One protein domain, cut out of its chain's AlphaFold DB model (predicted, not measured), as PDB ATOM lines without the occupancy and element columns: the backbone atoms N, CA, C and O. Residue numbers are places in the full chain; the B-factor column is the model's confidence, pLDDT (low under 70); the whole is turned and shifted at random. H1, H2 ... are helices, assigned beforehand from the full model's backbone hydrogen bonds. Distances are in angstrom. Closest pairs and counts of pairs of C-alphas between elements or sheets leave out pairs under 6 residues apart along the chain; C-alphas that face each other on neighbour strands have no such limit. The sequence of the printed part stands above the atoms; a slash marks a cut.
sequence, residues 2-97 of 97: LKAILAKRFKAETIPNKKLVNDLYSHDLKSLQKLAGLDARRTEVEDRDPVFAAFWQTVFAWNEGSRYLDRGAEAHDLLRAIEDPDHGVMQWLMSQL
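Overview. This is residues 2 to 97 of the 97 residues of an uncharacterized protein of Prosthecomicrobium pneumaticum (UniProt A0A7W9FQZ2). A flat body of short helices in two thin layers: H2, H3, H4 and H5 form one, and H1, H8 and H7 lie across from them. Residues 10 to 19, of which 18 and 19 belong to H2, stick out at one end, and residues 67 to 73, of which 67 and 68 belong to H6 and 73 to H7, at the other. The 96 printed residues hold eight named helices, H1 to H8 in that order, and no named strand: all helix. The whole is only just compact, close to loose, with a radius of gyration of the C-alphas of 14.7 A and spans of 46 by 34 by 17 A.

Arrangement. H1, residues 2 to 7, touches H3, residues 29 to 35, closest at C-alphas Leu 2 and Gln 33, 6.2 A. H2, residues 18 to 25, and H3 form a helical hairpin, closest at C-alphas Leu 24 and Leu 32, 6.6 A, at a shallow tilt of 29 degrees. H4, residues 39 to 46, touches H5, residues 50 to 61, only at the corner, with residues 52 to 53 of H5 alone; C-alphas Glu 46 and Ala 53 are closest, 4.6 A. H6, residues 64 to 68, touches no helix. H5, the hub, touches H7, residues 73 to 83, closest at C-alphas Phe 55 and Ala 81, 4.5 A, at a steep tilt of 62 degrees. H5 also touches H8, residues 89 to 95, closest at C-alphas Trp 56 and Val 89, 6.6 A. Every O i to N i+4 pair is within hydrogen-bond range in the named helices but H6, with 0 of 1, where 2 of 2 O i to N i+3 pairs are.

Along the chain. H1 begins at C-alpha 2 (18.170, -34.620, 29.007). H5 is 16.8 A long, H7 15.5 A. H8 ends at C-alpha 95 (12.425, -24.434, 29.027).

Size, cuts and confidence. C-alphas Glu 13 and Ala 73 are farthest apart, 46.9 A. The printed part has no cut and no long link. No printed residue is under 70 in pLDDT.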
ATOM      1  N   LEU A   2      16.720 -34.883  28.904       95.12
ATOM      2  CA  LEU A   2      18.170 -34.620  29.007       95.12
ATOM      3  C   LEU A   2      18.971 -35.058  27.767       95.12
ATOM      4  O   LEU A   2      19.738 -34.275  27.212       95.12
ATOM      5  N   LYS A   3      18.721 -36.276  27.265       95.19
ATOM      6  CA  LYS A   3      19.352 -36.763  26.027       95.19
ATOM      7  C   LYS A   3      18.967 -35.935  24.789       95.19
ATOM      8  O   LYS A   3      19.778 -35.822  23.881       95.19
ATOM      9  N   ALA A   4      17.788 -35.306  24.764       94.62
ATOM     10  CA  ALA A   4      17.369 -34.414  23.678       94.62
ATOM     11  C   ALA A   4      18.106 -33.060  23.724       94.62
ATOM     12  O   ALA A   4      18.591 -32.600  22.693       94.62
ATOM     13  N   ILE A   5      18.270 -32.470  24.916       94.81
ATOM     14  CA  ILE A   5      19.106 -31.270  25.127       94.81
ATOM     15  C   ILE A   5      20.549 -31.546  24.679       94.81
ATOM     16  O   ILE A   5      21.165 -30.732  23.995       94.81
ATOM     17  N   LEU A   6      21.085 -32.721  25.025       94.25
ATOM     18  CA  LEU A   6      22.418 -33.150  24.598       94.25
ATOM     19  C   LEU A   6      22.506 -33.363  23.084       94.25
ATOM     20  O   LEU A   6      23.463 -32.900  22.467       94.25
ATOM     21  N   ALA A   7      21.503 -34.001  22.476       94.00
ATOM     22  CA  ALA A   7      21.471 -34.248  21.037       94.00
ATOM     23  C   ALA A   7      21.508 -32.950  20.214       94.00
ATOM     24  O   ALA A   7      22.192 -32.910  19.194       94.00
ATOM     25  N   LYS A   8      20.875 -31.863  20.687       92.62
ATOM     26  CA  LYS A   8      20.946 -30.534  20.045       92.62
ATOM     27  C   LYS A   8      22.368 -29.965  19.934       92.62
ATOM     28  O   LYS A   8      22.595 -29.052  19.148       92.62
ATOM     29  N   ARG A   9      23.329 -30.472  20.713       90.56
ATOM     30  CA  ARG A   9      24.734 -30.029  20.664       90.56
ATOM     31  C   ARG A   9      25.541 -30.707  19.565       90.56
ATOM     32  O   ARG A   9      26.650 -30.259  19.275       90.56
ATOM     33  N   PHE A  10      25.032 -31.792  18.983       93.38
ATOM     34  CA  PHE A  10      25.715 -32.450  17.881       93.38
ATOM     35  C   PHE A  10      25.629 -31.597  16.619       93.38
ATOM     36  O   PHE A  10      24.581 -31.059  16.272       93.38
ATOM     37  N   LYS A  11      26.768 -31.469  15.937       93.69
ATOM     38  CA  LYS A  11      26.880 -30.768  14.661       93.69
ATOM     39  C   LYS A  11      26.875 -31.790  13.533       93.69
ATOM     40  O   LYS A  11      27.499 -32.845  13.658       93.69
ATOM     41  N   ALA A  12      26.191 -31.460  12.442       94.19
ATOM     42  CA  ALA A  12      26.264 -32.244  11.218       94.19
ATOM     43  C   ALA A  12      27.723 -32.367  10.743       94.19
ATOM     44  O   ALA A  12      28.552 -31.504  11.039       94.19
ATOM     45  N   GLU A  13      28.029 -33.468  10.052       94.75
ATOM     46  CA  GLU A  13      29.342 -33.728   9.434       94.75
ATOM     47  C   GLU A  13      30.528 -33.744  10.419       94.75
ATOM     48  O   GLU A  13      31.690 -33.721  10.026       94.75
ATOM     49  N   THR A  14      30.249 -33.830  11.723       95.88
ATOM     50  CA  THR A  14      31.259 -33.900  12.780       95.88
ATOM     51  C   THR A  14      31.168 -35.251  13.472       95.88
ATOM     52  O   THR A  14      30.101 -35.640  13.942       95.88
ATOM     53  N   ILE A  15      32.295 -35.958  13.593       93.12
ATOM     54  CA  ILE A  15      32.360 -37.148  14.447       93.12
ATOM     55  C   ILE A  15      32.380 -36.669  15.907       93.12
ATOM     56  O   ILE A  15      33.327 -35.986  16.309       93.12
ATOM     57  N   PRO A  16      31.354 -36.982  16.716       93.25
ATOM     58  CA  PRO A  16      31.297 -36.532  18.097       93.25
ATOM     59  C   PRO A  16      32.376 -37.213  18.941       93.25
ATOM     60  O   PRO A  16      32.848 -38.312  18.644       93.25
ATOM     61  N   ASN A  17      32.739 -36.573  20.052       93.62
ATOM     62  CA  ASN A  17      33.650 -37.168  21.018       93.62
ATOM     63  C   ASN A  17      33.093 -38.524  21.508       93.62
ATOM     64  O   ASN A  17      31.997 -38.590  22.064       93.62
ATOM     65  N   LYS A  18      33.861 -39.608  21.335       94.56
ATOM     66  CA  LYS A  18      33.429 -40.972  21.691       94.56
ATOM     67  C   LYS A  18      33.042 -41.110  23.165       94.56
ATOM     68  O   LYS A  18      32.075 -41.796  23.478       94.56
ATOM     69  N   LYS A  19      33.774 -40.454  24.071       93.69
ATOM     70  CA  LYS A  19      33.455 -40.479  25.501       93.69
ATOM     71  C   LYS A  19      32.110 -39.806  25.774       93.69
ATOM     72  O   LYS A  19      31.294 -40.396  26.468       93.69
ATOM     73  N   LEU A  20      31.856 -38.642  25.173       92.50
ATOM     74  CA  LEU A  20      30.560 -37.959  25.275       92.50
ATOM     75  C   LEU A  20      29.410 -38.874  24.831       92.50
ATOM     76  O   LEU A  20      28.392 -38.958  25.510       92.50
ATOM     77  N   VAL A  21      29.583 -39.571  23.706       94.00
ATOM     78  CA  VAL A  21      28.581 -40.509  23.181       94.00
ATOM     79  C   VAL A  21      28.358 -41.681  24.137       94.00
ATOM     80  O   VAL A  21      27.215 -42.034  24.407       94.00
ATOM     81  N   ASN A  22      29.422 -42.259  24.691       94.88
ATOM     82  CA  ASN A  22      29.300 -43.351  25.655       94.88
ATOM     83  C   ASN A  22      28.596 -42.904  26.945       94.88
ATOM     84  O   ASN A  22      27.688 -43.589  27.412       94.88
ATOM     85  N   ASP A  23      28.965 -41.742  27.489       94.00
ATOM     86  CA  ASP A  23      28.355 -41.194  28.706       94.00
ATOM     87  C   ASP A  23      26.861 -40.873  28.483       94.00
ATOM     88  O   ASP A  23      26.037 -41.078  29.374       94.00
ATOM     89  N   LEU A  24      26.482 -40.448  27.269       94.00
ATOM     90  CA  LEU A  24      25.089 -40.221  26.866       94.00
ATOM     91  C   LEU A  24      24.237 -41.504  26.894       94.00
ATOM     92  O   LEU A  24      23.021 -41.424  27.092       94.00
ATOM     93  N   TYR A  25      24.830 -42.684  26.697       93.38
ATOM     94  CA  TYR A  25      24.095 -43.952  26.745       93.38
ATOM     95  C   TYR A  25      23.754 -44.413  28.165       93.38
ATOM     96  O   TYR A  25      22.848 -45.231  28.311       93.38
ATOM     97  N   SER A  26      24.368 -43.833  29.198       92.19
ATOM     98  CA  SER A  26      23.976 -44.060  30.592       92.19
ATOM     99  C   SER A  26      22.501 -43.695  30.843       92.19
ATOM    100  O   SER A  26      21.918 -42.870  30.129       92.19
ATOM    101  N   HIS A  27      21.891 -44.287  31.870       91.50
ATOM    102  CA  HIS A  27      20.604 -43.841  32.424       91.50
ATOM    103  C   HIS A  27      20.754 -43.218  33.818       91.50
ATOM    104  O   HIS A  27      19.762 -42.989  34.506       91.50
ATOM    105  N   ASP A  28      21.982 -42.897  34.226       94.19
ATOM    106  CA  ASP A  28      22.234 -42.106  35.424       94.19
ATOM    107  C   ASP A  28      21.810 -40.647  35.180       94.19
ATOM    108  O   ASP A  28      22.466 -39.885  34.461       94.19
ATOM    109  N   LEU A  29      20.669 -40.264  35.755       94.94
ATOM    110  CA  LEU A  29      20.060 -38.954  35.525       94.94
ATOM    111  C   LEU A  29      20.930 -37.800  36.035       94.94
ATOM    112  O   LEU A  29      20.969 -36.756  35.382       94.94
ATOM    113  N   LYS A  30      21.661 -37.979  37.145       94.44
ATOM    114  CA  LYS A  30      22.581 -36.960  37.685       94.44
ATOM    115  C   LYS A  30      23.720 -36.693  36.705       94.44
ATOM    116  O   LYS A  30      24.015 -35.548  36.370       94.44
ATOM    117  N   SER A  31      24.313 -37.757  36.181       94.81
ATOM    118  CA  SER A  31      25.391 -37.705  35.198       94.81
ATOM    119  C   SER A  31      24.915 -37.070  33.898       94.81
ATOM    120  O   SER A  31      25.589 -36.190  33.370       94.81
ATOM    121  N   LEU A  32      23.732 -37.452  33.403       95.81
ATOM    122  CA  LEU A  32      23.150 -36.864  32.193       95.81
ATOM    123  C   LEU A  32      22.822 -35.378  32.366       95.81
ATOM    124  O   LEU A  32      23.042 -34.593  31.445       95.81
ATOM    125  N   GLN A  33      22.311 -34.978  33.529       96.25
ATOM    126  CA  GLN A  33      22.004 -33.582  33.820       96.25
ATOM    127  C   GLN A  33      23.286 -32.739  33.907       96.25
ATOM    128  O   GLN A  33      23.349 -31.660  33.308       96.25
ATOM    129  N   LYS A  34      24.340 -33.256  34.547       95.06
ATOM    130  CA  LYS A  34      25.652 -32.603  34.586       95.06
ATOM    131  C   LYS A  34      26.271 -32.505  33.195       95.06
ATOM    132  O   LYS A  34      26.774 -31.452  32.812       95.06
ATOM    133  N   LEU A  35      26.179 -33.573  32.402       95.62
ATOM    134  CA  LEU A  35      26.641 -33.598  31.014       95.62
ATOM    135  C   LEU A  35      25.893 -32.564  30.160       95.62
ATOM    136  O   LEU A  35      26.481 -31.900  29.304       95.62
ATOM    137  N   ALA A  36      24.600 -32.368  30.437       95.00
ATOM    138  CA  ALA A  36      23.782 -31.323  29.834       95.00
ATOM    139  C   ALA A  36      24.146 -29.908  30.325       95.00
ATOM    140  O   ALA A  36      23.579 -28.942  29.830       95.00
ATOM    141  N   GLY A  37      25.125 -29.733  31.217       94.88
ATOM    142  CA  GLY A  37      25.590 -28.418  31.673       94.88
ATOM    143  C   GLY A  37      24.511 -27.621  32.407       94.88
ATOM    144  O   GLY A  37      24.490 -26.396  32.323       94.88
ATOM    145  N   LEU A  38      23.586 -28.316  33.069       96.62
ATOM    146  CA  LEU A  38      22.408 -27.718  33.690       96.62
ATOM    147  C   LEU A  38      22.578 -27.453  35.193       96.62
ATOM    148  O   LEU A  38      21.639 -26.965  35.808       96.62
ATOM    149  N   ASP A  39      23.728 -27.777  35.796       96.06
ATOM    150  CA  ASP A  39      23.917 -27.729  37.258       96.06
ATOM    151  C   ASP A  39      23.692 -26.335  37.831       96.06
ATOM    152  O   ASP A  39      22.824 -26.169  38.679       96.06
ATOM    153  N   ALA A  40      24.395 -25.326  37.312       96.88
ATOM    154  CA  ALA A  40      24.263 -23.960  37.811       96.88
ATOM    155  C   ALA A  40      22.819 -23.441  37.701       96.88
ATOM    156  O   ALA A  40      22.290 -22.884  38.655       96.88
ATOM    157  N   ARG A  41      22.161 -23.686  36.558       96.81
ATOM    158  CA  ARG A  41      20.770 -23.260  36.332       96.81
ATOM    159  C   ARG A  41      19.786 -24.005  37.224       96.81
ATOM    160  O   ARG A  41      18.813 -23.410  37.660       96.81
ATOM    161  N   ARG A  42      20.010 -25.304  37.463       97.19
ATOM    162  CA  ARG A  42      19.169 -26.094  38.367       97.19
ATOM    163  C   ARG A  42      19.294 -25.536  39.778       97.19
ATOM    164  O   ARG A  42      18.278 -25.189  40.357       97.19
ATOM    165  N   THR A  43      20.517 -25.380  40.278       97.06
ATOM    166  CA  THR A  43      20.773 -24.910  41.645       97.06
ATOM    167  C   THR A  43      20.217 -23.508  41.886       97.06
ATOM    168  O   THR A  43      19.561 -23.289  42.894       97.06
ATOM    169  N   GLU A  44      20.320 -22.597  40.915       97.44
ATOM    170  CA  GLU A  44      19.691 -21.270  41.009       97.44
ATOM    171  C   GLU A  44      18.158 -21.333  41.164       97.44
ATOM    172  O   GLU A  44      17.539 -20.429  41.722       97.44
ATOM    173  N   VAL A  45      17.503 -22.358  40.613       97.56
ATOM    174  CA  VAL A  45      16.053 -22.569  40.767       97.56
ATOM    175  C   VAL A  45      15.751 -23.295  42.076       97.56
ATOM    176  O   VAL A  45      14.846 -22.879  42.788       97.56
ATOM    177  N   GLU A  46      16.542 -24.303  42.439       97.50
ATOM    178  CA  GLU A  46      16.429 -25.015  43.720       97.50
ATOM    179  C   GLU A  46      16.525 -24.057  44.921       97.50
ATOM    180  O   GLU A  46      15.768 -24.204  45.877       97.50
ATOM    181  N   ASP A  47      17.381 -23.032  44.848       97.62
ATOM    182  CA  ASP A  47      17.567 -22.042  45.919       97.62
ATOM    183  C   ASP A  47      16.330 -21.154  46.163       97.62
ATOM    184  O   ASP A  47      16.148 -20.623  47.261       97.62
ATOM    185  N   ARG A  48      15.473 -20.973  45.149       97.25
ATOM    186  CA  ARG A  48      14.255 -20.135  45.214       97.25
ATOM    187  C   ARG A  48      12.956 -20.935  45.240       97.25
ATOM    188  O   ARG A  48      11.907 -20.366  45.530       97.25
ATOM    189  N   ASP A  49      13.024 -22.224  44.929       97.94
ATOM    190  CA  ASP A  49      11.881 -23.118  44.828       97.94
ATOM    191  C   ASP A  49      12.180 -24.454  45.537       97.94
ATOM    192  O   ASP A  49      12.712 -25.399  44.940       97.94
ATOM    193  N   PRO A  50      11.821 -24.558  46.831       97.75
ATOM    194  CA  PRO A  50      12.025 -25.778  47.607       97.75
ATOM    195  C   PRO A  50      11.232 -26.983  47.082       97.75
ATOM    196  O   PRO A  50      11.648 -28.124  47.296       97.75
ATOM    197  N   VAL A  51      10.097 -26.757  46.407       98.06
ATOM    198  CA  VAL A  51       9.268 -27.835  45.844       98.06
ATOM    199  C   VAL A  51       9.972 -28.428  44.630       98.06
ATOM    200  O   VAL A  51      10.138 -29.644  44.550       98.06
ATOM    201  N   PHE A  52      10.486 -27.572  43.747       98.25
ATOM    202  CA  PHE A  52      11.331 -27.983  42.629       98.25
ATOM    203  C   PHE A  52      12.574 -28.749  43.099       98.25
ATOM    204  O   PHE A  52      12.911 -29.791  42.532       98.25
ATOM    205  N   ALA A  53      13.231 -28.284  44.169       98.06
ATOM    206  CA  ALA A  53      14.369 -28.988  44.757       98.06
ATOM    207  C   ALA A  53      13.990 -30.397  45.238       98.06
ATOM    208  O   ALA A  53      14.680 -31.369  44.919       98.06
ATOM    209  N   ALA A  54      12.867 -30.535  45.948       98.00
ATOM    210  CA  ALA A  54      12.360 -31.834  46.379       98.00
ATOM    211  C   ALA A  54      12.012 -32.742  45.186       98.00
ATOM    212  O   ALA A  54      12.370 -33.919  45.179       98.00
ATOM    213  N   PHE A  55      11.387 -32.199  44.139       98.06
ATOM    214  CA  PHE A  55      11.047 -32.949  42.930       98.06
ATOM    215  C   PHE A  55      12.281 -33.456  42.188       98.06
ATOM    216  O   PHE A  55      12.302 -34.611  41.758       98.06
ATOM    217  N   TRP A  56      13.351 -32.663  42.106       97.44
ATOM    218  CA  TRP A  56      14.626 -33.143  41.572       97.44
ATOM    219  C   TRP A  56      15.235 -34.269  42.402       97.44
ATOM    220  O   TRP A  56      15.761 -35.218  41.817       97.44
ATOM    221  N   GLN A  57      15.136 -34.221  43.736       96.56
ATOM    222  CA  GLN A  57      15.580 -35.338  44.579       96.56
ATOM    223  C   GLN A  57      14.774 -36.610  44.295       96.56
ATOM    224  O   GLN A  57      15.371 -37.672  44.104       96.56
ATOM    225  N   THR A  58      13.448 -36.502  44.182       95.94
ATOM    226  CA  THR A  58      12.566 -37.626  43.825       95.94
ATOM    227  C   THR A  58      12.932 -38.217  42.465       95.94
ATOM    228  O   THR A  58      13.112 -39.427  42.338       95.94
ATOM    229  N   VAL A  59      13.115 -37.374  41.445       95.81
ATOM    230  CA  VAL A  59      13.497 -37.820  40.098       95.81
ATOM    231  C   VAL A  59      14.875 -38.485  40.105       95.81
ATOM    232  O   VAL A  59      15.063 -39.517  39.465       95.81
ATOM    233  N   PHE A  60      15.840 -37.950  40.855       95.50
ATOM    234  CA  PHE A  60      17.176 -38.533  40.959       95.50
ATOM    235  C   PHE A  60      17.249 -39.838  41.752       95.50
ATOM    236  O   PHE A  60      18.239 -40.560  41.612       95.50
ATOM    237  N   ALA A  61      16.244 -40.150  42.567       92.75
ATOM    238  CA  ALA A  61      16.148 -41.440  43.239       92.75
ATOM    239  C   ALA A  61      15.755 -42.575  42.273       92.75
ATOM    240  O   ALA A  61      15.977 -43.751  42.576       92.75
ATOM    241  N   TRP A  62      15.203 -42.246  41.101       92.75
ATOM    242  CA  TRP A  62      14.847 -43.230  40.087       92.75
ATOM    243  C   TRP A  62      16.071 -43.717  39.294       92.75
ATOM    244  O   TRP A  62      16.953 -42.949  38.910       92.75
ATOM    245  N   ASN A  63      16.093 -45.014  38.991       91.06
ATOM    246  CA  ASN A  63      17.067 -45.659  38.107       91.06
ATOM    247  C   ASN A  63      16.393 -46.761  37.270       91.06
ATOM    248  O   ASN A  63      15.243 -47.111  37.508       91.06
ATOM    249  N   GLU A  64      17.099 -47.373  36.321       88.06
ATOM    250  CA  GLU A  64      16.512 -48.407  35.448       88.06
ATOM    251  C   GLU A  64      15.913 -49.600  36.209       88.06
ATOM    252  O   GLU A  64      14.839 -50.082  35.846       88.06
ATOM    253  N   GLY A  65      16.566 -50.050  37.286       88.25
ATOM    254  CA  GLY A  65      16.085 -51.161  38.116       88.25
ATOM    255  C   GLY A  65      14.751 -50.856  38.796       88.25
ATOM    256  O   GLY A  65      13.941 -51.752  39.016       88.25
ATOM    257  N   SER A  66      14.473 -49.571  39.026       86.44
ATOM    258  CA  SER A  66      13.219 -49.073  39.593       86.44
ATOM    259  C   SER A  66      11.992 -49.426  38.762       86.44
ATOM    260  O   SER A  66      10.898 -49.438  39.312       86.44
ATOM    261  N   ARG A  67      12.167 -49.703  37.462       84.88
ATOM    262  CA  ARG A  67      11.092 -50.101  36.543       84.88
ATOM    263  C   ARG A  67      10.431 -51.419  36.940       84.88
ATOM    264  O   ARG A  67       9.262 -51.620  36.643       84.88
ATOM    265  N   TYR A  68      11.193 -52.319  37.552       88.31
ATOM    266  CA  TYR A  68      10.748 -53.680  37.845       88.31
ATOM    267  C   TYR A  68      10.243 -53.844  39.282       88.31
ATOM    268  O   TYR A  68       9.925 -54.955  39.695       88.31
ATOM    269  N   LEU A  69      10.190 -52.749  40.041       85.69
ATOM    270  CA  LEU A  69       9.689 -52.726  41.408       85.69
ATOM    271  C   LEU A  69       8.232 -52.261  41.407       85.69
ATOM    272  O   LEU A  69       7.892 -51.302  40.713       85.69
ATOM    273  N   ASP A  70       7.395 -52.900  42.221       83.12
ATOM    274  CA  ASP A  70       6.105 -52.320  42.583       83.12
ATOM    275  C   ASP A  70       6.351 -51.179  43.574       83.12
ATOM    276  O   ASP A  70       6.939 -51.376  44.639       83.12
ATOM    277  N   ARG A  71       5.964 -49.969  43.174       77.19
ATOM    278  CA  ARG A  71       6.254 -48.723  43.892       77.19
ATOM    279  C   ARG A  71       5.026 -48.086  44.532       77.19
ATOM    280  O   ARG A  71       5.182 -47.106  45.253       77.19
ATOM    281  N   GLY A  72       3.822 -48.618  44.300       81.94
ATOM    282  CA  GLY A  72       2.583 -48.109  44.900       81.94
ATOM    283  C   GLY A  72       2.472 -46.573  44.899       81.94
ATOM    284  O   GLY A  72       2.413 -45.935  43.846       81.94
ATOM    285  N   ALA A  73       2.453 -45.973  46.092       79.25
ATOM    286  CA  ALA A  73       2.361 -44.524  46.280       79.25
ATOM    287  C   ALA A  73       3.580 -43.746  45.739       79.25
ATOM    288  O   ALA A  73       3.403 -42.671  45.172       79.25
ATOM    289  N   GLU A  74       4.794 -44.306  45.804       85.31
ATOM    290  CA  GLU A  74       6.012 -43.636  45.314       85.31
ATOM    291  C   GLU A  74       5.964 -43.380  43.799       85.31
ATOM    292  O   GLU A  74       6.591 -42.449  43.293       85.31
ATOM    293  N   ALA A  75       5.210 -44.195  43.053       89.44
ATOM    294  CA  ALA A  75       5.006 -43.976  41.624       89.44
ATOM    295  C   ALA A  75       4.213 -42.686  41.357       89.44
ATOM    296  O   ALA A  75       4.524 -41.966  40.410       89.44
ATOM    297  N   HIS A  76       3.229 -42.370  42.204       91.69
ATOM    298  CA  HIS A  76       2.464 -41.128  42.099       91.69
ATOM    299  C   HIS A  76       3.328 -39.917  42.446       91.69
ATOM    300  O   HIS A  76       3.275 -38.916  41.735       91.69
ATOM    301  N   ASP A  77       4.164 -40.023  43.481       93.50
ATOM    302  CA  ASP A  77       5.093 -38.953  43.855       93.50
ATOM    303  C   ASP A  77       6.114 -38.678  42.747       93.50
ATOM    304  O   ASP A  77       6.406 -37.521  42.442       93.50
ATOM    305  N   LEU A  78       6.615 -39.730  42.090       94.88
ATOM    306  CA  LEU A  78       7.499 -39.590  40.936       94.88
ATOM    307  C   LEU A  78       6.792 -38.926  39.750       94.88
ATOM    308  O   LEU A  78       7.357 -38.014  39.149       94.88
ATOM    309  N   LEU A  79       5.571 -39.355  39.414       94.94
ATOM    310  CA  LEU A  79       4.793 -38.738  38.333       94.94
ATOM    311  C   LEU A  79       4.520 -37.265  38.623       94.94
ATOM    312  O   LEU A  79       4.772 -36.422  37.767       94.94
ATOM    313  N   ARG A  80       4.114 -36.936  39.852       96.81
ATOM    314  CA  ARG A  80       3.929 -35.551  40.285       96.81
ATOM    315  C   ARG A  80       5.218 -34.747  40.140       96.81
ATOM    316  O   ARG A  80       5.196 -33.691  39.527       96.81
ATOM    317  N   ALA A  81       6.345 -35.260  40.631       97.69
ATOM    318  CA  ALA A  81       7.630 -34.572  40.523       97.69
ATOM    319  C   ALA A  81       8.045 -34.290  39.065       97.69
ATOM    320  O   ALA A  81       8.724 -33.301  38.777       97.69
ATOM    321  N   ILE A  82       7.636 -35.152  38.131       97.06
ATOM    322  CA  ILE A  82       7.891 -34.980  36.701       97.06
ATOM    323  C   ILE A  82       6.919 -33.968  36.083       97.06
ATOM    324  O   ILE A  82       7.370 -33.074  35.363       97.06
ATOM    325  N   GLU A  83       5.618 -34.120  36.327       97.12
ATOM    326  CA  GLU A  83       4.542 -33.514  35.530       97.12
ATOM    327  C   GLU A  83       3.916 -32.258  36.138       97.12
ATOM    328  O   GLU A  83       3.167 -31.581  35.434       97.12
ATOM    329  N   ASP A  84       4.210 -31.938  37.402       98.06
ATOM    330  CA  ASP A  84       3.637 -30.777  38.087       98.06
ATOM    331  C   ASP A  84       3.761 -29.497  37.227       98.06
ATOM    332  O   ASP A  84       4.830 -29.224  36.666       98.06
ATOM    333  N   PRO A  85       2.666 -28.736  37.054       96.75
ATOM    334  CA  PRO A  85       2.630 -27.635  36.096       96.75
ATOM    335  C   PRO A  85       3.516 -26.456  36.504       96.75
ATOM    336  O   PRO A  85       4.019 -25.756  35.625       96.75
ATOM    337  N   ASP A  86       3.721 -26.257  37.806       96.00
ATOM    338  CA  ASP A  86       4.405 -25.085  38.350       96.00
ATOM    339  C   ASP A  86       5.857 -25.412  38.716       96.00
ATOM    340  O   ASP A  86       6.770 -24.637  38.430       96.00
ATOM    341  N   HIS A  87       6.080 -26.595  39.293       97.31
ATOM    342  CA  HIS A  87       7.365 -27.000  39.866       97.31
ATOM    343  C   HIS A  87       7.966 -28.240  39.187       97.31
ATOM    344  O   HIS A  87       9.042 -28.702  39.572       97.31
ATOM    345  N   GLY A  88       7.284 -28.824  38.200       97.19
ATOM    346  CA  GLY A  88       7.659 -30.107  37.609       97.19
ATOM    347  C   GLY A  88       8.972 -30.073  36.836       97.19
ATOM    348  O   GLY A  88       9.267 -29.164  36.049       97.19
ATOM    349  N   VAL A  89       9.754 -31.143  36.991       97.62
ATOM    350  CA  VAL A  89      11.055 -31.294  36.325       97.62
ATOM    351  C   VAL A  89      10.915 -31.282  34.800       97.62
ATOM    352  O   VAL A  89      11.788 -30.759  34.102       97.62
ATOM    353  N   MET A  90       9.820 -31.825  34.254       96.62
ATOM    354  CA  MET A  90       9.587 -31.847  32.808       96.62
ATOM    355  C   MET A  90       9.405 -30.438  32.235       96.62
ATOM    356  O   MET A  90      10.031 -30.120  31.221       96.62
ATOM    357  N   GLN A  91       8.599 -29.593  32.888       96.00
ATOM    358  CA  GLN A  91       8.348 -28.213  32.452       96.00
ATOM    359  C   GLN A  91       9.644 -27.411  32.426       96.00
ATOM    360  O   GLN A  91       9.994 -26.785  31.421       96.00
ATOM    361  N   TRP A  92      10.431 -27.533  33.494       97.19
ATOM    362  CA  TRP A  92      11.730 -26.889  33.550       97.19
ATOM    363  C   TRP A  92      12.667 -27.394  32.453       97.19
ATOM    364  O   TRP A  92      13.243 -26.582  31.734       97.19
ATOM    365  N   LEU A  93      12.784 -28.709  32.239       96.81
ATOM    366  CA  LEU A  93      13.636 -29.255  31.178       96.81
ATOM    367  C   LEU A  93      13.202 -28.814  29.773       96.81
ATOM    368  O   LEU A  93      14.065 -28.626  28.917       96.81
ATOM    369  N   MET A  94      11.902 -28.630  29.528       94.56
ATOM    370  CA  MET A  94      11.400 -28.072  28.267       94.56
ATOM    371  C   MET A  94      11.851 -26.627  28.059       94.56
ATOM    372  O   MET A  94      12.235 -26.282  26.947       94.56
ATOM    373  N   SER A  95      11.907 -25.810  29.115       93.94
ATOM    374  CA  SER A  95      12.425 -24.434  29.027       93.94
ATOM    375  C   SER A  95      13.929 -24.343  28.718       93.94
ATOM    376  O   SER A  95      14.431 -23.266  28.404       93.94
ATOM    377  N   GLN A  96      14.664 -25.459  28.815       91.81
ATOM    378  CA  GLN A  96      16.104 -25.520  28.532       91.81
ATOM    379  C   GLN A  96      16.434 -25.992  27.107       91.81
ATOM    380  O   GLN A  96      17.614 -26.014  26.742       91.81
ATOM    381  N   LEU A  97      15.432 -26.426  26.335       84.19
ATOM    382  CA  LEU A  97      15.594 -26.901  24.957       84.19
ATOM    383  C   LEU A  97      15.704 -25.746  23.971       84.19
ATOM    384  O   LEU A  97      16.541 -25.899  23.051       84.19
TER     385      LEU A  97